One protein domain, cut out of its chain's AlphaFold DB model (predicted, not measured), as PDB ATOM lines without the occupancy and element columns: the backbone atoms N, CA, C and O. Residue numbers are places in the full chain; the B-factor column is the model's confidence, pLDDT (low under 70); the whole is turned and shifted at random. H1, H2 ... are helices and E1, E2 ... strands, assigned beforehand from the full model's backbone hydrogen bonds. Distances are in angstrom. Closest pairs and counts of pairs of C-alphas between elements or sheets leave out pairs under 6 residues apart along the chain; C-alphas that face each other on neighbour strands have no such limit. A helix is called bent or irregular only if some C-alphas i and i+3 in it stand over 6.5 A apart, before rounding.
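AT A GLANCE: This is residues 588 to 636 and 650 to 747 of the 934 residues of an uncharacterized protein of Fistulina hepatica ATCC 64428 (UniProt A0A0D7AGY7). A long bent helix, H2, runs along most of an elongated domain, with the helical hairpin of H5 and H6 along one side of it. H1, the small strand hairpin of E1 and E2, and H7 gather round H2's first arm, while the short H3 and H4 lie towards the other end. The printed part has 147 residues with seven named helices and two named strands, ordered H1 H2 H3 H4 H5 H6 E1 E2 H7; it is mostly helix, its sheet antiparallel. It is compact, with a radius of gyration of the C-alphas of 16.8 A, and spans 51 by 33 by 25 A.

IN THESE COORDINATES: E1 is residues 728 to 731, E2 734 to 737, and H7 738 to 744, ending at C-alpha (17.799, 27.848, 14.875). H2, residues 603 to 635, was assigned as one helix by its hydrogen bonds but is bent: C-alphas 615 and 618 are 7.4 A apart. Its arms are H2a, 603 to 615, 18.0 A, and H2b, 618 to 635, 26.3 A. H1, 591 to 598, begins at C-alpha (35.023, 15.190, 10.960). H3 is 652 to 659, H4 665 to 668, H5 674 to 691, 26.0 A, and H6 699 to 716, 25.2 A.

HOW THE PARTS SIT: The hairpin E1 and E2 is antiparallel at 153 degrees, with N 736 and O 729 within hydrogen-bond range at 2.8 A. The closest C-alphas of E1 and H2a are Trp 729 and Val 615, 6.7 A. H2a touches H7 (closest C-alphas Gln 604 and Leu 742, 6.4 A), H1 with residues 606 to 610 alone (Val 606 and Ser 598, 5.9 A), and residues 703 to 710 alone of H6 (His 612 and His 710, 6.2 A), the last at a shallow tilt of 6 degrees, the same way. H5 and H6 touch as a hairpin, opposite ways at a shallow tilt of 17 degrees, closest at C-alphas Thr 686 and Ala 709, 5.8 A. H2b touches H3 with residues 625 to 632 alone, about perpendicular at 82 degrees, closest at C-alphas Ile 628 and His 652, 5.1 A. H3 touches H4, closest at C-alphas Thr 659 and Trp 665, 6.3 A. Every O i to N i+4 pair is within hydrogen-bond range in H2a, H3, H5 and H7, against 2 of 4 in H1 and 13 of 14 in H2b and H6; H4 is too short for one.

THE WHOLE: The C-alphas farthest apart, Glu 601 and Thr 636, are 53.4 A apart. Residues 637 to 649 are not printed, and C-alphas 636 and 650 are 12.4 A apart across the cut. The link from H6 to E1, 11 residues, is long. Mean pLDDT of the printed part is 70.9; 65 residues are under 70, among them 650 to 683.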
ATOM      1  N   PHE A 588      41.688  20.129   6.247       76.94
ATOM      2  CA  PHE A 588      40.290  20.073   6.651       76.94
ATOM      3  C   PHE A 588      40.190  19.896   8.162       76.94
ATOM      4  O   PHE A 588      41.010  19.168   8.720       76.94
ATOM      5  N   PRO A 589      39.195  20.492   8.840       72.88
ATOM      6  CA  PRO A 589      38.870  20.109  10.208       72.88
ATOM      7  C   PRO A 589      38.483  18.624  10.247       72.88
ATOM      8  O   PRO A 589      37.726  18.152   9.401       72.88
ATOM      9  N   HIS A 590      38.994  17.879  11.227       75.38
ATOM     10  CA  HIS A 590      38.695  16.454  11.345       75.38
ATOM     11  C   HIS A 590      37.181  16.241  11.593       75.38
ATOM     12  O   HIS A 590      36.644  16.845  12.526       75.38
ATOM     13  N   PRO A 591      36.476  15.371  10.838       70.25
ATOM     14  CA  PRO A 591      35.023  15.190  10.960       70.25
ATOM     15  C   PRO A 591      34.568  14.844  12.382       70.25
ATOM     16  O   PRO A 591      33.655  15.475  12.908       70.25
ATOM     17  N   TRP A 592      35.268  13.917  13.050       70.62
ATOM     18  CA  TRP A 592      35.009  13.606  14.462       70.62
ATOM     19  C   TRP A 592      35.167  14.822  15.385       70.62
ATOM     20  O   TRP A 592      34.379  14.955  16.307       70.62
ATOM     21  N   TRP A 593      36.120  15.731  15.145       71.88
ATOM     22  CA  TRP A 593      36.275  16.932  15.977       71.88
ATOM     23  C   TRP A 593      35.117  17.918  15.759       71.88
ATOM     24  O   TRP A 593      34.677  18.565  16.702       71.88
ATOM     25  N   MET A 594      34.559  17.991  14.547       70.69
ATOM     26  CA  MET A 594      33.329  18.755  14.298       70.69
ATOM     27  C   MET A 594      32.085  18.113  14.944       70.69
ATOM     28  O   MET A 594      31.213  18.835  15.428       70.69
ATOM     29  N   ALA A 595      32.004  16.778  14.969       68.31
ATOM     30  CA  ALA A 595      30.867  16.028  15.512       68.31
ATOM     31  C   ALA A 595      30.888  15.900  17.050       68.31
ATOM     32  O   ALA A 595      29.874  16.124  17.706       68.31
ATOM     33  N   SER A 596      32.045  15.619  17.657       66.00
ATOM     34  CA  SER A 596      32.188  15.482  19.116       66.00
ATOM     35  C   SER A 596      31.866  16.774  19.864       66.00
ATOM     36  O   SER A 596      31.443  16.746  21.019       66.00
ATOM     37  N   HIS A 597      32.007  17.917  19.191       67.00
ATOM     38  CA  HIS A 597      31.626  19.206  19.739       67.00
ATOM     39  C   HIS A 597      30.148  19.562  19.515       67.00
ATOM     40  O   HIS A 597      29.622  20.308  20.336       67.00
ATOM     41  N   SER A 598      29.430  19.021  18.515       63.38
ATOM     42  CA  SER A 598      27.997  19.348  18.307       63.38
ATOM     43  C   SER A 598      27.067  18.899  19.437       63.38
ATOM     44  O   SER A 598      26.015  19.514  19.635       63.38
ATOM     45  N   ASP A 599      27.491  17.917  20.233       61.50
ATOM     46  CA  ASP A 599      26.755  17.430  21.406       61.50
ATOM     47  C   ASP A 599      27.053  18.219  22.697       61.50
ATOM     48  O   ASP A 599      26.444  17.974  23.741       61.50
ATOM     49  N   ASN A 600      27.970  19.192  22.651       64.06
ATOM     50  CA  ASN A 600      28.384  19.973  23.817       64.06
ATOM     51  C   ASN A 600      27.330  21.038  24.212       64.06
ATOM     52  O   ASN A 600      26.557  21.526  23.383       64.06
ATOM     53  N   GLU A 601      27.315  21.457  25.483       64.12
ATOM     54  CA  GLU A 601      26.290  22.359  26.042       64.12
ATOM     55  C   GLU A 601      26.216  23.725  25.329       64.12
ATOM     56  O   GLU A 601      25.163  24.366  25.323       64.12
ATOM     57  N   ASN A 602      27.300  24.172  24.681       74.50
ATOM     58  CA  ASN A 602      27.321  25.414  23.908       74.50
ATOM     59  C   ASN A 602      27.121  25.197  22.399       74.50
ATOM     60  O   ASN A 602      27.995  25.503  21.582       74.50
ATOM     61  N   LYS A 603      25.912  24.762  22.026       76.50
ATOM     62  CA  LYS A 603      25.483  24.643  20.622       76.50
ATOM     63  C   LYS A 603      25.730  25.915  19.799       76.50
ATOM     64  O   LYS A 603      26.059  25.813  18.627       76.50
ATOM     65  N   GLN A 604      25.640  27.113  20.390       77.88
ATOM     66  CA  GLN A 604      25.882  28.367  19.661       77.88
ATOM     67  C   GLN A 604      27.348  28.564  19.256       77.88
ATOM     68  O   GLN A 604      27.595  29.034  18.146       77.88
ATOM     69  N   LEU A 605      28.317  28.206  20.110       76.75
ATOM     70  CA  LEU A 605      29.738  28.250  19.736       76.75
ATOM     71  C   LEU A 605      30.028  27.260  18.603       76.75
ATOM     72  O   LEU A 605      30.734  27.598  17.659       76.75
ATOM     73  N   VAL A 606      29.448  26.063  18.669       76.38
ATOM     74  CA  VAL A 606      29.666  25.014  17.666       76.38
ATOM     75  C   VAL A 606      29.019  25.381  16.332       76.38
ATOM     76  O   VAL A 606      29.621  25.203  15.277       76.38
ATOM     77  N   THR A 607      27.836  25.996  16.365       81.00
ATOM     78  CA  THR A 607      27.228  26.595  15.177       81.00
ATOM     79  C   THR A 607      28.124  27.695  14.595       81.00
ATOM     80  O   THR A 607      28.370  27.677  13.394       81.00
ATOM     81  N   ARG A 608      28.699  28.601  15.409       80.44
ATOM     82  CA  ARG A 608      29.671  29.611  14.925       80.44
ATOM     83  C   ARG A 608      30.912  28.978  14.298       80.44
ATOM     84  O   ARG A 608      31.339  29.430  13.242       80.44
ATOM     85  N   LEU A 609      31.462  27.934  14.916       77.44
ATOM     86  CA  LEU A 609      32.577  27.144  14.388       77.44
ATOM     87  C   LEU A 609      32.256  26.597  12.987       77.44
ATOM     88  O   LEU A 609      33.005  26.844  12.040       77.44
ATOM     89  N   TRP A 610      31.110  25.929  12.841       81.44
ATOM     90  CA  TRP A 610      30.627  25.440  11.551       81.44
ATOM     91  C   TRP A 610      30.425  26.568  10.538       81.44
ATOM     92  O   TRP A 610      30.823  26.423   9.388       81.44
ATOM     93  N   MET A 611      29.869  27.711  10.944       82.38
ATOM     94  CA  MET A 611      29.682  28.869  10.061       82.38
ATOM     95  C   MET A 611      31.012  29.451   9.578       82.38
ATOM     96  O   MET A 611      31.160  29.681   8.383       82.38
ATOM     97  N   HIS A 612      31.993  29.648  10.465       80.06
ATOM     98  CA  HIS A 612      33.319  30.144  10.080       80.06
ATOM     99  C   HIS A 612      34.020  29.207   9.093       80.06
ATOM    100  O   HIS A 612      34.663  29.698   8.171       80.06
ATOM    101  N   TRP A 613      33.870  27.888   9.250       82.56
ATOM    102  CA  TRP A 613      34.375  26.911   8.285       82.56
ATOM    103  C   TRP A 613      33.602  26.946   6.957       82.56
ATOM    104  O   TRP A 613      34.201  27.097   5.897       82.56
ATOM    105  N   LEU A 614      32.272  26.845   6.990       83.06
ATOM    106  CA  LEU A 614      31.443  26.727   5.786       83.06
ATOM    107  C   LEU A 614      31.445  27.994   4.920       83.06
ATOM    108  O   LEU A 614      31.363  27.881   3.700       83.06
ATOM    109  N   VAL A 615      31.600  29.178   5.525       82.50
ATOM    110  CA  VAL A 615      31.761  30.455   4.807       82.50
ATOM    111  C   VAL A 615      33.035  30.483   3.956       82.50
ATOM    112  O   VAL A 615      33.028  31.106   2.897       82.50
ATOM    113  N   ILE A 616      34.111  29.803   4.375       78.81
ATOM    114  CA  ILE A 616      35.367  29.728   3.607       78.81
ATOM    115  C   ILE A 616      35.528  28.433   2.814       78.81
ATOM    116  O   ILE A 616      36.362  28.406   1.919       78.81
ATOM    117  N   ALA A 617      34.771  27.372   3.104       79.69
ATOM    118  CA  ALA A 617      35.024  26.032   2.570       79.69
ATOM    119  C   ALA A 617      35.064  25.977   1.029       79.69
ATOM    120  O   ALA A 617      35.960  25.345   0.472       79.69
ATOM    121  N   ASP A 618      34.147  26.663   0.335       74.81
ATOM    122  CA  ASP A 618      34.145  26.736  -1.137       74.81
ATOM    123  C   ASP A 618      35.398  27.450  -1.677       74.81
ATOM    124  O   ASP A 618      36.061  26.956  -2.591       74.81
ATOM    125  N   ASP A 619      35.776  28.585  -1.083       76.31
ATOM    126  CA  ASP A 619      36.952  29.356  -1.497       76.31
ATOM    127  C   ASP A 619      38.270  28.664  -1.138       76.31
ATOM    128  O   ASP A 619      39.251  28.767  -1.875       76.31
ATOM    129  N   TRP A 620      38.300  27.953  -0.014       79.81
ATOM    130  CA  TRP A 620      39.437  27.193   0.490       79.81
ATOM    131  C   TRP A 620      39.743  26.027  -0.448       79.81
ATOM    132  O   TRP A 620      40.874  25.885  -0.916       79.81
ATOM    133  N   LEU A 621      38.705  25.274  -0.829       76.19
ATOM    134  CA  LEU A 621      38.772  24.248  -1.867       76.19
ATOM    135  C   LEU A 621      39.191  24.833  -3.220       76.19
ATOM    136  O   LEU A 621      40.137  24.338  -3.828       76.19
ATOM    137  N   ALA A 622      38.563  25.924  -3.667       74.56
ATOM    138  CA  ALA A 622      38.937  26.598  -4.912       74.56
ATOM    139  C   ALA A 622      40.375  27.147  -4.887       74.56
ATOM    140  O   ALA A 622      41.021  27.261  -5.925       74.56
ATOM    141  N   THR A 623      40.913  27.493  -3.718       75.06
ATOM    142  CA  THR A 623      42.301  27.949  -3.559       75.06
ATOM    143  C   THR A 623      43.278  26.786  -3.626       75.06
ATOM    144  O   THR A 623      44.257  26.886  -4.360       75.06
ATOM    145  N   ILE A 624      42.970  25.665  -2.964       73.62
ATOM    146  CA  ILE A 624      43.722  24.414  -3.107       73.62
ATOM    147  C   ILE A 624      43.793  24.015  -4.587       73.62
ATOM    148  O   ILE A 624      44.895  23.832  -5.092       73.62
ATOM    149  N   ILE A 625      42.651  23.987  -5.293       72.38
ATOM    150  CA  ILE A 625      42.569  23.684  -6.734       72.38
ATOM    151  C   ILE A 625      43.390  24.681  -7.571       72.38
ATOM    152  O   ILE A 625      44.153  24.261  -8.426       72.38
ATOM    153  N   ARG A 626      43.326  25.995  -7.309       74.88
ATOM    154  CA  ARG A 626      44.094  26.988  -8.091       74.88
ATOM    155  C   ARG A 626      45.614  26.829  -7.978       74.88
ATOM    156  O   ARG A 626      46.289  26.902  -9.002       74.88
ATOM    157  N   CYS A 627      46.149  26.611  -6.773       66.19
ATOM    158  CA  CYS A 627      47.587  26.359  -6.579       66.19
ATOM    159  C   CYS A 627      48.033  25.104  -7.353       66.19
ATOM    160  O   CYS A 627      49.104  25.044  -7.955       66.19
ATOM    161  N   ILE A 628      47.154  24.107  -7.342       65.56
ATOM    162  CA  ILE A 628      47.267  22.823  -8.018       65.56
ATOM    163  C   ILE A 628      47.264  22.970  -9.557       65.56
ATOM    164  O   ILE A 628      48.169  22.450 -10.213       65.56
ATOM    165  N   ASP A 629      46.320  23.726 -10.125       65.44
ATOM    166  CA  ASP A 629      46.214  24.016 -11.564       65.44
ATOM    167  C   ASP A 629      47.457  24.774 -12.074       65.44
ATOM    168  O   ASP A 629      48.008  24.489 -13.144       65.44
ATOM    169  N   HIS A 630      47.925  25.760 -11.303       68.44
ATOM    170  CA  HIS A 630      49.033  26.631 -11.696       68.44
ATOM    171  C   HIS A 630      50.398  25.924 -11.656       68.44
ATOM    172  O   HIS A 630      51.230  26.182 -12.534       68.44
ATOM    173  N   ALA A 631      50.604  24.979 -10.730       62.00
ATOM    174  CA  ALA A 631      51.777  24.102 -10.738       62.00
ATOM    175  C   ALA A 631      51.887  23.316 -12.060       62.00
ATOM    176  O   ALA A 631      52.946  23.290 -12.695       62.00
ATOM    177  N   GLN A 632      50.774  22.752 -12.554       61.09
ATOM    178  CA  GLN A 632      50.776  22.054 -13.847       61.09
ATOM    179  C   GLN A 632      51.139  22.968 -15.015       61.09
ATOM    180  O   GLN A 632      51.923  22.588 -15.889       61.09
ATOM    181  N   ALA A 633      50.554  24.170 -15.047       65.88
ATOM    182  CA  ALA A 633      50.749  25.115 -16.139       65.88
ATOM    183  C   ALA A 633      52.238  25.451 -16.344       65.88
ATOM    184  O   ALA A 633      52.668  25.676 -17.475       65.88
ATOM    185  N   ARG A 634      53.038  25.414 -15.270       64.94
ATOM    186  CA  ARG A 634      54.494  25.626 -15.292       64.94
ATOM    187  C   ARG A 634      55.269  24.399 -15.773       64.94
ATOM    188  O   ARG A 634      56.104  24.534 -16.668       64.94
ATOM    189  N   GLY A 635      54.943  23.209 -15.263       58.84
ATOM    190  CA  GLY A 635      55.622  21.953 -15.621       58.84
ATOM    191  C   GLY A 635      55.543  21.571 -17.109       58.84
ATOM    192  O   GLY A 635      56.345  20.777 -17.598       58.84
ATOM    193  N   THR A 636      54.613  22.157 -17.872       50.94
ATOM    194  CA  THR A 636      54.460  21.887 -19.316       50.94
ATOM    195  C   THR A 636      55.409  22.673 -20.233       50.94
ATOM    196  O   THR A 636      55.443  22.398 -21.431       50.94
ATOM    197  N   PHE A 650      45.396  15.522 -13.876       49.19
ATOM    198  CA  PHE A 650      46.361  14.464 -13.633       49.19
ATOM    199  C   PHE A 650      47.513  14.859 -12.686       49.19
ATOM    200  O   PHE A 650      47.655  14.274 -11.621       49.19
ATOM    201  N   SER A 651      48.299  15.898 -12.977       52.72
ATOM    202  CA  SER A 651      49.383  16.341 -12.076       52.72
ATOM    203  C   SER A 651      48.881  17.101 -10.836       52.72
ATOM    204  O   SER A 651      49.677  17.568 -10.028       52.72
ATOM    205  N   HIS A 652      47.561  17.216 -10.648       54.16
ATOM    206  CA  HIS A 652      46.955  17.962  -9.542       54.16
ATOM    207  C   HIS A 652      47.199  17.335  -8.162       54.16
ATOM    208  O   HIS A 652      47.252  18.019  -7.143       54.16
ATOM    209  N   ARG A 653      47.315  16.010  -8.123       60.53
ATOM    210  CA  ARG A 653      47.153  15.216  -6.900       60.53
ATOM    211  C   ARG A 653      48.494  14.844  -6.273       60.53
ATOM    212  O   ARG A 653      48.641  14.943  -5.059       60.53
ATOM    213  N   ALA A 654      49.510  14.584  -7.097       54.00
ATOM    214  CA  ALA A 654      50.903  14.490  -6.652       54.00
ATOM    215  C   ALA A 654      51.403  15.795  -5.986       54.00
ATOM    216  O   ALA A 654      52.132  15.743  -4.992       54.00
ATOM    217  N   VAL A 655      50.965  16.965  -6.478       55.88
ATOM    218  CA  VAL A 655      51.247  18.278  -5.860       55.88
ATOM    219  C   VAL A 655      50.575  18.393  -4.488       55.88
ATOM    220  O   VAL A 655      51.250  18.718  -3.511       55.88
ATOM    221  N   LEU A 656      49.285  18.049  -4.373       61.84
ATOM    222  CA  LEU A 656      48.588  18.012  -3.080       61.84
ATOM    223  C   LEU A 656      49.326  17.104  -2.079       61.84
ATOM    224  O   LEU A 656      49.590  17.508  -0.953       61.84
ATOM    225  N   VAL A 657      49.732  15.910  -2.508       59.34
ATOM    226  CA  VAL A 657      50.451  14.947  -1.666       59.34
ATOM    227  C   VAL A 657      51.800  15.476  -1.189       59.34
ATOM    228  O   VAL A 657      52.117  15.412  -0.000       59.34
ATOM    229  N   SER A 658      52.570  16.076  -2.096       56.19
ATOM    230  CA  SER A 658      53.878  16.644  -1.766       56.19
ATOM    231  C   SER A 658      53.764  17.832  -0.798       56.19
ATOM    232  O   SER A 658      54.647  18.022   0.036       56.19
ATOM    233  N   THR A 659      52.670  18.608  -0.843       55.03
ATOM    234  CA  THR A 659      52.490  19.782   0.042       55.03
ATOM    235  C   THR A 659      52.184  19.403   1.492       55.03
ATOM    236  O   THR A 659      52.327  20.235   2.386       55.03
ATOM    237  N   LEU A 660      51.827  18.147   1.771       59.41
ATOM    238  CA  LEU A 660      51.444  17.688   3.113       59.41
ATOM    239  C   LEU A 660      52.525  16.850   3.807       59.41
ATOM    240  O   LEU A 660      52.379  16.509   4.977       59.41
ATOM    241  N   LEU A 661      53.644  16.579   3.129       62.16
ATOM    242  CA  LEU A 661      54.806  15.891   3.691       62.16
ATOM    243  C   LEU A 661      55.975  16.881   3.816       62.16
ATOM    244  O   LEU A 661      56.654  17.106   2.814       62.16
ATOM    245  N   PRO A 662      56.256  17.461   5.007       53.47
ATOM    246  CA  PRO A 662      57.259  18.522   5.206       53.47
ATOM    247  C   PRO A 662      58.650  18.246   4.614       53.47
ATOM    248  O   PRO A 662      59.386  19.170   4.279       53.47
ATOM    249  N   GLU A 663      59.003  16.972   4.477       55.12
ATOM    250  CA  GLU A 663      60.291  16.486   3.978       55.12
ATOM    251  C   GLU A 663      60.402  16.582   2.443       55.12
ATOM    252  O   GLU A 663      61.489  16.804   1.915       55.12
ATOM    253  N   HIS A 664      59.271  16.524   1.729       51.84
ATOM    254  CA  HIS A 664      59.188  16.624   0.266       51.84
ATOM    255  C   HIS A 664      58.992  18.067  -0.245       51.84
ATOM    256  O   HIS A 664      59.033  18.310  -1.451       51.84
ATOM    257  N   TRP A 665      58.865  19.056   0.653       48.69
ATOM    258  CA  TRP A 665      58.716  20.477   0.292       48.69
ATOM    259  C   TRP A 665      59.874  21.032  -0.542       48.69
ATOM    260  O   TRP A 665      59.666  21.936  -1.344       48.69
ATOM    261  N   GLN A 666      61.086  20.489  -0.390       46.09
ATOM    262  CA  GLN A 666      62.250  20.931  -1.171       46.09
ATOM    263  C   GLN A 666      62.135  20.573  -2.661       46.09
ATOM    264  O   GLN A 666      62.736  21.249  -3.489       46.09
ATOM    265  N   GLN A 667      61.341  19.555  -3.005       45.94
ATOM    266  CA  GLN A 667      61.059  19.193  -4.394       45.94
ATOM    267  C   GLN A 667      59.997  20.124  -5.012       45.94
ATOM    268  O   GLN A 667      60.073  20.452  -6.191       45.94
ATOM    269  N   LEU A 668      59.044  20.598  -4.198       44.78
ATOM    270  CA  LEU A 668      57.962  21.505  -4.607       44.78
ATOM    271  C   LEU A 668      58.393  22.946  -4.890       44.78
ATOM    272  O   LEU A 668      57.665  23.648  -5.586       44.78
ATOM    273  N   ASP A 669      59.557  23.375  -4.396       45.69
ATOM    274  CA  ASP A 669      60.146  24.701  -4.669       45.69
ATOM    275  C   ASP A 669      60.464  24.905  -6.175       45.69
ATOM    276  O   ASP A 669      60.792  26.005  -6.616       45.69
ATOM    277  N   ILE A 670      60.355  23.831  -6.973       51.41
ATOM    278  CA  ILE A 670      60.471  23.817  -8.438       51.41
ATOM    279  C   ILE A 670      59.106  24.042  -9.127       51.41
ATOM    280  O   ILE A 670      59.052  24.727 -10.150       51.41
ATOM    281  N   ASP A 671      58.015  23.497  -8.575       49.91
ATOM    282  CA  ASP A 671      56.709  23.396  -9.253       49.91
ATOM    283  C   ASP A 671      55.672  24.430  -8.773       49.91
ATOM    284  O   ASP A 671      54.932  24.988  -9.588       49.91
ATOM    285  N   LEU A 672      55.620  24.730  -7.470       57.38
ATOM    286  CA  LEU A 672      54.787  25.808  -6.919       57.38
ATOM    287  C   LEU A 672      55.544  27.139  -6.923       57.38
ATOM    288  O   LEU A 672      56.772  27.180  -6.856       57.38
ATOM    289  N   THR A 673      54.831  28.270  -6.920       68.19
ATOM    290  CA  THR A 673      55.474  29.496  -6.425       68.19
ATOM    291  C   THR A 673      55.769  29.376  -4.933       68.19
ATOM    292  O   THR A 673      55.013  28.771  -4.170       68.19
ATOM    293  N   GLN A 674      56.822  30.063  -4.492       65.38
ATOM    294  CA  GLN A 674      57.107  30.258  -3.072       65.38
ATOM    295  C   GLN A 674      55.890  30.828  -2.308       65.38
ATOM    296  O   GLN A 674      55.677  30.484  -1.148       65.38
ATOM    297  N   GLU A 675      55.074  31.663  -2.965       65.19
ATOM    298  CA  GLU A 675      53.837  32.235  -2.418       65.19
ATOM    299  C   GLU A 675      52.741  31.173  -2.223       65.19
ATOM    300  O   GLU A 675      52.156  31.098  -1.146       65.19
ATOM    301  N   GLU A 676      52.501  30.299  -3.206       64.44
ATOM    302  CA  GLU A 676      51.514  29.206  -3.116       64.44
ATOM    303  C   GLU A 676      51.926  28.117  -2.123       64.44
ATOM    304  O   GLU A 676      51.086  27.585  -1.392       64.44
ATOM    305  N   GLY A 677      53.227  27.830  -2.040       64.56
ATOM    306  CA  GLY A 677      53.787  27.026  -0.963       64.56
ATOM    307  C   GLY A 677      53.482  27.667   0.391       64.56
ATOM    308  O   GLY A 677      52.808  27.070   1.225       64.56
ATOM    309  N   GLN A 678      53.897  28.916   0.621       65.94
ATOM    310  CA  GLN A 678      53.613  29.619   1.882       65.94
ATOM    311  C   GLN A 678      52.114  29.678   2.216       65.94
ATOM    312  O   GLN A 678      51.754  29.544   3.388       65.94
ATOM    313  N   LEU A 679      51.254  29.816   1.206       67.88
ATOM    314  CA  LEU A 679      49.800  29.775   1.304       67.88
ATOM    315  C   LEU A 679      49.305  28.426   1.845       67.88
ATOM    316  O   LEU A 679      48.746  28.397   2.942       67.88
ATOM    317  N   LEU A 680      49.592  27.309   1.169       66.44
ATOM    318  CA  LEU A 680      49.181  25.970   1.619       66.44
ATOM    319  C   LEU A 680      49.785  25.604   2.987       66.44
ATOM    320  O   LEU A 680      49.099  25.042   3.839       66.44
ATOM    321  N   SER A 681      51.032  26.006   3.253       67.75
ATOM    322  CA  SER A 681      51.691  25.835   4.558       67.75
ATOM    323  C   SER A 681      51.029  26.652   5.674       67.75
ATOM    324  O   SER A 681      51.125  26.297   6.850       67.75
ATOM    325  N   SER A 682      50.415  27.790   5.345       69.69
ATOM    326  CA  SER A 682      49.674  28.616   6.305       69.69
ATOM    327  C   SER A 682      48.277  28.049   6.532       69.69
ATOM    328  O   SER A 682      47.897  27.874   7.681       69.69
ATOM    329  N   MET A 683      47.584  27.645   5.463       69.25
ATOM    330  CA  MET A 683      46.294  26.948   5.519       69.25
ATOM    331  C   MET A 683      46.365  25.701   6.421       69.25
ATOM    332  O   MET A 683      45.573  25.552   7.351       69.25
ATOM    333  N   SER A 684      47.395  24.875   6.203       70.56
ATOM    334  CA  SER A 684      47.765  23.723   7.035       70.56
ATOM    335  C   SER A 684      47.925  24.090   8.515       70.56
ATOM    336  O   SER A 684      47.259  23.520   9.384       70.56
ATOM    337  N   ARG A 685      48.770  25.088   8.817       72.44
ATOM    338  CA  ARG A 685      49.006  25.538  10.195       72.44
ATOM    339  C   ARG A 685      47.732  26.044  10.856       72.44
ATOM    340  O   ARG A 685      47.531  25.731  12.021       72.44
ATOM    341  N   THR A 686      46.871  26.764  10.140       72.75
ATOM    342  CA  THR A 686      45.591  27.268  10.655       72.75
ATOM    343  C   THR A 686      44.637  26.131  11.041       72.75
ATOM    344  O   THR A 686      44.052  26.178  12.122       72.75
ATOM    345  N   MET A 687      44.514  25.075  10.229       73.44
ATOM    346  CA  MET A 687      43.671  23.912  10.564       73.44
ATOM    347  C   MET A 687      44.252  23.060  11.697       73.44
ATOM    348  O   MET A 687      43.513  22.666  12.598       73.44
ATOM    349  N   HIS A 688      45.568  22.825  11.703       73.50
ATOM    350  CA  HIS A 688      46.253  22.169  12.822       73.50
ATOM    351  C   HIS A 688      46.005  22.933  14.128       73.50
ATOM    352  O   HIS A 688      45.610  22.363  15.140       73.50
ATOM    353  N   SER A 689      46.198  24.249  14.089       72.62
ATOM    354  CA  SER A 689      45.893  25.164  15.182       72.62
ATOM    355  C   SER A 689      44.485  24.948  15.753       72.62
ATOM    356  O   SER A 689      44.330  24.944  16.968       72.62
ATOM    357  N   LEU A 690      43.470  24.732  14.905       69.69
ATOM    358  CA  LEU A 690      42.083  24.504  15.337       69.69
ATOM    359  C   LEU A 690      41.868  23.136  15.999       69.69
ATOM    360  O   LEU A 690      41.200  23.053  17.025       69.69
ATOM    361  N   GLN A 691      42.440  22.072  15.436       70.38
ATOM    362  CA  GLN A 691      42.226  20.700  15.918       70.38
ATOM    363  C   GLN A 691      42.885  20.422  17.273       70.38
ATOM    364  O   GLN A 691      42.366  19.631  18.054       70.38
ATOM    365  N   PHE A 692      44.009  21.083  17.561       70.25
ATOM    366  CA  PHE A 692      44.762  20.919  18.808       70.25
ATOM    367  C   PHE A 692      44.280  21.833  19.951       70.25
ATOM    368  O   PHE A 692      44.937  21.923  20.988       70.25
ATOM    369  N   VAL A 693      43.115  22.478  19.812       67.06
ATOM    370  CA  VAL A 693      42.395  23.052  20.960       67.06
ATOM    371  C   VAL A 693      41.755  21.897  21.740       67.06
ATOM    372  O   VAL A 693      40.571  21.606  21.589       67.06
ATOM    373  N   GLU A 694      42.571  21.207  22.548       57.75
ATOM    374  CA  GLU A 694      42.178  20.016  23.325       57.75
ATOM    375  C   GLU A 694      41.052  20.291  24.332       57.75
ATOM    376  O   GLU A 694      40.360  19.365  24.753       57.75
ATOM    377  N   ASP A 695      40.857  21.556  24.719       58.91
ATOM    378  CA  ASP A 695      39.816  21.939  25.659       58.91
ATOM    379  C   ASP A 695      39.080  23.218  25.230       58.91
ATOM    380  O   ASP A 695      39.484  24.340  25.542       58.91
ATOM    381  N   LEU A 696      37.929  23.055  24.565       55.19
ATOM    382  CA  LEU A 696      37.017  24.171  24.287       55.19
ATOM    383  C   LEU A 696      36.465  24.836  25.565       55.19
ATOM    384  O   LEU A 696      35.769  25.840  25.440       55.19
ATOM    385  N   ARG A 697      36.742  24.340  26.787       55.94
ATOM    386  CA  ARG A 697      36.318  25.003  28.038       55.94
ATOM    387  C   ARG A 697      36.956  26.385  28.241       55.94
ATOM    388  O   ARG A 697      36.347  27.209  28.925       55.94
ATOM    389  N   ASP A 698      38.050  26.708  27.548       61.03
ATOM    390  CA  ASP A 698      38.543  28.087  27.385       61.03
ATOM    391  C   ASP A 698      37.826  28.811  26.214       61.03
ATOM    392  O   ASP A 698      38.435  29.398  25.316       61.03
ATOM    393  N   LEU A 699      36.480  28.788  26.228       53.62
ATOM    394  CA  LEU A 699      35.593  29.226  25.128       53.62
ATOM    395  C   LEU A 699      35.885  30.633  24.577       53.62
ATOM    396  O   LEU A 699      35.616  30.904  23.406       53.62
ATOM    397  N   ALA A 700      36.374  31.544  25.423       62.72
ATOM    398  CA  ALA A 700      36.654  32.927  25.038       62.72
ATOM    399  C   ALA A 700      37.824  33.029  24.046       62.72
ATOM    400  O   ALA A 700      37.789  33.866  23.141       62.72
ATOM    401  N   ASP A 701      38.822  32.157  24.191       68.31
ATOM    402  CA  ASP A 701      39.958  32.099  23.281       68.31
ATOM    403  C   ASP A 701      39.599  31.310  22.017       68.31
ATOM    404  O   ASP A 701      40.018  31.704  20.934       68.31
ATOM    405  N   ALA A 702      38.731  30.293  22.103       67.75
ATOM    406  CA  ALA A 702      38.258  29.542  20.936       67.75
ATOM    407  C   ALA A 702      37.542  30.424  19.890       67.75
ATOM    408  O   ALA A 702      37.851  30.335  18.703       67.75
ATOM    409  N   GLU A 703      36.626  31.318  20.293       70.44
ATOM    410  CA  GLU A 703      35.946  32.232  19.351       70.44
ATOM    411  C   GLU A 703      36.908  33.272  18.745       70.44
ATOM    412  O   GLU A 703      36.844  33.569  17.546       70.44
ATOM    413  N   LEU A 704      37.841  33.800  19.546       76.50
ATOM    414  CA  LEU A 704      38.891  34.699  19.060       76.50
ATOM    415  C   LEU A 704      39.789  33.991  18.039       76.50
ATOM    416  O   LEU A 704      40.094  34.546  16.987       76.50
ATOM    417  N   PHE A 705      40.189  32.764  18.343       71.38
ATOM    418  CA  PHE A 705      41.068  31.942  17.529       71.38
ATOM    419  C   PHE A 705      40.396  31.482  16.232       71.38
ATOM    420  O   PHE A 705      41.025  31.513  15.182       71.38
ATOM    421  N   LEU A 706      39.097  31.172  16.268       67.38
ATOM    422  CA  LEU A 706      38.276  30.936  15.077       67.38
ATOM    423  C   LEU A 706      38.149  32.183  14.205       67.38
ATOM    424  O   LEU A 706      38.303  32.100  12.990       67.38
ATOM    425  N   SER A 707      37.938  33.348  14.821       73.06
ATOM    426  CA  SER A 707      37.910  34.627  14.107       73.06
ATOM    427  C   SER A 707      39.262  34.943  13.453       73.06
ATOM    428  O   SER A 707      39.297  35.491  12.355       73.06
ATOM    429  N   LEU A 708      40.376  34.593  14.110       74.06
ATOM    430  CA  LEU A 708      41.728  34.726  13.561       74.06
ATOM    431  C   LEU A 708      41.981  33.717  12.436       74.06
ATOM    432  O   LEU A 708      42.419  34.124  11.371       74.06
ATOM    433  N   ALA A 709      41.616  32.447  12.608       69.31
ATOM    434  CA  ALA A 709      41.709  31.425  11.568       69.31
ATOM    435  C   ALA A 709      40.887  31.787  10.317       69.31
ATOM    436  O   ALA A 709      41.358  31.618   9.194       69.31
ATOM    437  N   HIS A 710      39.687  32.339  10.512       74.12
ATOM    438  CA  HIS A 710      38.826  32.869   9.456       74.12
ATOM    439  C   HIS A 710      39.455  34.082   8.753       74.12
ATOM    440  O   HIS A 710      39.499  34.122   7.525       74.12
ATOM    441  N   MET A 711      39.993  35.047   9.510       75.62
ATOM    442  CA  MET A 711      40.724  36.188   8.948       75.62
ATOM    443  C   MET A 711      41.951  35.755   8.147       75.62
ATOM    444  O   MET A 711      42.131  36.227   7.026       75.62
ATOM    445  N   ASP A 712      42.773  34.869   8.711       71.81
ATOM    446  CA  ASP A 712      43.973  34.336   8.076       71.81
ATOM    447  C   ASP A 712      43.582  33.627   6.779       71.81
ATOM    448  O   ASP A 712      44.147  33.930   5.734       71.81
ATOM    449  N   ALA A 713      42.550  32.773   6.799       70.94
ATOM    450  CA  ALA A 713      42.006  32.131   5.605       70.94
ATOM    451  C   ALA A 713      41.563  33.146   4.538       70.94
ATOM    452  O   ALA A 713      41.975  33.044   3.383       70.94
ATOM    453  N   LEU A 714      40.760  34.153   4.898       75.06
ATOM    454  CA  LEU A 714      40.319  35.185   3.954       75.06
ATOM    455  C   LEU A 714      41.505  35.967   3.372       75.06
ATOM    456  O   LEU A 714      41.570  36.154   2.157       75.06
ATOM    457  N   GLN A 715      42.466  36.365   4.209       76.31
ATOM    458  CA  GLN A 715      43.673  37.077   3.789       76.31
ATOM    459  C   GLN A 715      44.533  36.226   2.843       76.31
ATOM    460  O   GLN A 715      44.969  36.717   1.803       76.31
ATOM    461  N   LEU A 716      44.725  34.947   3.173       67.75
ATOM    462  CA  LEU A 716      45.426  33.947   2.365       67.75
ATOM    463  C   LEU A 716      44.768  33.751   0.989       67.75
ATOM    464  O   LEU A 716      45.460  33.600  -0.014       67.75
ATOM    465  N   MET A 717      43.439  33.833   0.913       75.12
ATOM    466  CA  MET A 717      42.677  33.737  -0.338       75.12
ATOM    467  C   MET A 717      42.573  35.069  -1.111       75.12
ATOM    468  O   MET A 717      41.936  35.115  -2.166       75.12
ATOM    469  N   GLY A 718      43.180  36.154  -0.611       78.62
ATOM    470  CA  GLY A 718      43.121  37.492  -1.213       78.62
ATOM    471  C   GLY A 718      41.778  38.212  -1.031       78.62
ATOM    472  O   GLY A 718      41.481  39.162  -1.760       78.62
ATOM    473  N   LYS A 719      40.948  37.762  -0.086       80.69
ATOM    474  CA  LYS A 719      39.648  38.353   0.257       80.69
ATOM    475  C   LYS A 719      39.781  39.383   1.390       80.69
ATOM    476  O   LYS A 719      40.734  39.323   2.168       80.69
ATOM    477  N   PRO A 720      38.846  40.345   1.512       81.81
ATOM    478  CA  PRO A 720      38.823  41.254   2.653       81.81
ATOM    479  C   PRO A 720      38.624  40.462   3.951       81.81
ATOM    480  O   PRO A 720      37.567  39.875   4.166       81.81
ATOM    481  N   ALA A 721      39.645  40.452   4.808       79.12
ATOM    482  CA  ALA A 721      39.628  39.770   6.098       79.12
ATOM    483  C   ALA A 721      38.784  40.546   7.126       79.12
ATOM    484  O   ALA A 721      39.309  41.287   7.959       79.12
ATOM    485  N   ASP A 722      37.463  40.389   7.044       79.38
ATOM    486  CA  ASP A 722      36.545  40.810   8.102       79.38
ATOM    487  C   ASP A 722      36.496  39.746   9.214       79.38
ATOM    488  O   ASP A 722      36.590  38.542   8.965       79.38
ATOM    489  N   LYS A 723      36.361  40.195  10.464       71.31
ATOM    490  CA  LYS A 723      36.148  39.307  11.617       71.31
ATOM    491  C   LYS A 723      34.708  38.817  11.693       71.31
ATOM    492  O   LYS A 723      34.456  37.753  12.250       71.31
ATOM    493  N   SER A 724      33.772  39.614  11.190       81.50
ATOM    494  CA  SER A 724      32.354  39.289  11.205       81.50
ATOM    495  C   SER A 724      32.015  38.235  10.150       81.50
ATOM    496  O   SER A 724      32.531  38.244   9.033       81.50
ATOM    497  N   LEU A 725      31.130  37.308  10.523       82.81
ATOM    498  CA  LEU A 725      30.437  36.466   9.556       82.81
ATOM    499  C   LEU A 725      29.548  37.369   8.681       82.81
ATOM    500  O   LEU A 725      28.896  38.263   9.229       82.81
ATOM    501  N   PRO A 726      29.479  37.149   7.357       87.25
ATOM    502  CA  PRO A 726      28.594  37.920   6.489       87.25
ATOM    503  C   PRO A 726      27.128  37.719   6.895       87.25
ATOM    504  O   PRO A 726      26.739  36.611   7.271       87.25
ATOM    505  N   ASP A 727      26.298  38.763   6.776       88.75
ATOM    506  CA  ASP A 727      24.865  38.704   7.127       88.75
ATOM    507  C   ASP A 727      24.144  37.538   6.428       88.75
ATOM    508  O   ASP A 727      23.332  36.841   7.039       88.75
ATOM    509  N   SER A 728      24.509  37.286   5.166       89.38
ATOM    510  CA  SER A 728      24.058  36.151   4.364       89.38
ATOM    511  C   SER A 728      25.195  35.561   3.533       89.38
ATOM    512  O   SER A 728      26.010  36.310   2.990       89.38
ATOM    513  N   TRP A 729      25.202  34.244   3.361       89.38
ATOM    514  CA  TRP A 729      26.185  33.501   2.570       89.38
ATOM    515  C   TRP A 729      25.527  32.286   1.913       89.38
ATOM    516  O   TRP A 729      24.436  31.882   2.304       89.38
ATOM    517  N   SER A 730      26.161  31.707   0.896       83.94
ATOM    518  CA  SER A 730      25.632  30.538   0.188       83.94
ATOM    519  C   SER A 730      26.639  29.401   0.157       83.94
ATOM    520  O   SER A 730      27.806  29.654  -0.124       83.94
ATOM    521  N   ARG A 731      26.173  28.167   0.350       84.31
ATOM    522  CA  ARG A 731      26.973  26.937   0.265       84.31
ATOM    523  C   ARG A 731      26.161  25.872  -0.470       84.31
ATOM    524  O   ARG A 731      24.980  25.691  -0.182       84.31
ATOM    525  N   ARG A 732      26.761  25.220  -1.474       78.25
ATOM    526  CA  ARG A 732      26.086  24.254  -2.379       78.25
ATOM    527  C   ARG A 732      24.756  24.767  -2.976       78.25
ATOM    528  O   ARG A 732      23.799  24.017  -3.132       78.25
ATOM    529  N   GLY A 733      24.669  26.067  -3.268       81.06
ATOM    530  CA  GLY A 733      23.456  26.714  -3.791       81.06
ATOM    531  C   GLY A 733      22.346  26.988  -2.761       81.06
ATOM    532  O   GLY A 733      21.391  27.688  -3.093       81.06
ATOM    533  N   GLN A 734      22.471  26.516  -1.517       83.88
ATOM    534  CA  GLN A 734      21.588  26.911  -0.418       83.88
ATOM    535  C   GLN A 734      22.040  28.268   0.137       83.88
ATOM    536  O   GLN A 734      23.236  28.487   0.340       83.88
ATOM    537  N   LEU A 735      21.097  29.187   0.359       88.88
ATOM    538  CA  LEU A 735      21.348  30.509   0.938       88.88
ATOM    539  C   LEU A 735      21.041  30.481   2.439       88.88
ATOM    540  O   LEU A 735      19.917  30.178   2.834       88.88
ATOM    541  N   PHE A 736      22.016  30.863   3.254       91.19
ATOM    542  CA  PHE A 736      21.922  30.940   4.706       91.19
ATOM    543  C   PHE A 736      21.944  32.397   5.166       91.19
ATOM    544  O   PHE A 736      22.765  33.196   4.711       91.19
ATOM    545  N   GLN A 737      21.067  32.742   6.108       94.69
ATOM    546  CA  GLN A 737      21.170  33.976   6.886       94.69
ATOM    547  C   GLN A 737      21.909  33.669   8.188       94.69
ATOM    548  O   GLN A 737      21.502  32.793   8.953       94.69
ATOM    549  N   THR A 738      22.964  34.423   8.488       91.06
ATOM    550  CA  THR A 738      23.770  34.210   9.698       91.06
ATOM    551  C   THR A 738      22.933  34.375  10.968       91.06
ATOM    552  O   THR A 738      23.081  33.611  11.918       91.06
ATOM    553  N   SER A 739      21.985  35.314  10.977       91.19
ATOM    554  CA  SER A 739      21.077  35.506  12.116       91.19
ATOM    555  C   SER A 739      20.076  34.360  12.329       91.19
ATOM    556  O   SER A 739      19.663  34.135  13.465       91.19
ATOM    557  N   GLU A 740      19.703  33.628  11.276       92.00
ATOM    558  CA  GLU A 740      18.775  32.491  11.359       92.00
ATOM    559  C   GLU A 740      19.512  31.237  11.818       92.00
ATOM    560  O   GLU A 740      19.115  30.627  12.804       92.00
ATOM    561  N   VAL A 741      20.660  30.925  11.210       90.25
ATOM    562  CA  VAL A 741      21.487  29.777  11.613       90.25
ATOM    563  C   VAL A 741      21.987  29.916  13.058       90.25
ATOM    564  O   VAL A 741      21.972  28.945  13.806       90.25
ATOM    565  N   LEU A 742      22.342  31.122  13.524       87.69
ATOM    566  CA  LEU A 742      22.690  31.350  14.940       87.69
ATOM    567  C   LEU A 742      21.511  31.175  15.915       87.69
ATOM    568  O   LEU A 742      21.740  30.956  17.108       87.69
ATOM    569  N   ARG A 743      20.270  31.321  15.436       90.62
ATOM    570  CA  ARG A 743      19.040  31.204  16.231       90.62
ATOM    571  C   ARG A 743      18.534  29.762  16.270       90.62
ATOM    572  O   ARG A 743      18.200  29.277  17.349       90.62
ATOM    573  N   ASP A 744      18.500  29.114  15.111       89.31
ATOM    574  CA  ASP A 744      17.799  27.848  14.875       89.31
ATOM    575  C   ASP A 744      18.761  26.659  14.687       89.31
ATOM    576  O   ASP A 744      18.343  25.506  14.775       89.31
ATOM    577  N   GLY A 745      20.053  26.928  14.471       88.06
ATOM    578  CA  GLY A 745      21.041  25.945  14.031       88.06
ATOM    579  C   GLY A 745      21.038  25.750  12.512       88.06
ATOM    580  O   GLY A 745      20.324  26.420  11.766       88.06
ATOM    581  N   PHE A 746      21.861  24.815  12.047       87.44
ATOM    582  CA  PHE A 746      21.731  24.254  10.703       87.44
ATOM    583  C   PHE A 746      20.671  23.146  10.700       87.44
ATOM    584  O   PHE A 746      20.431  22.523  11.735       87.44
ATOM    585  N   SER A 747      20.077  22.847   9.540       87.19
ATOM    586  CA  SER A 747      19.275  21.629   9.417       87.19
ATOM    587  C   SER A 747      20.164  20.393   9.575       87.19
ATOM    588  O   SER A 747      21.304  20.349   9.107       87.19
TER     589      SER A 747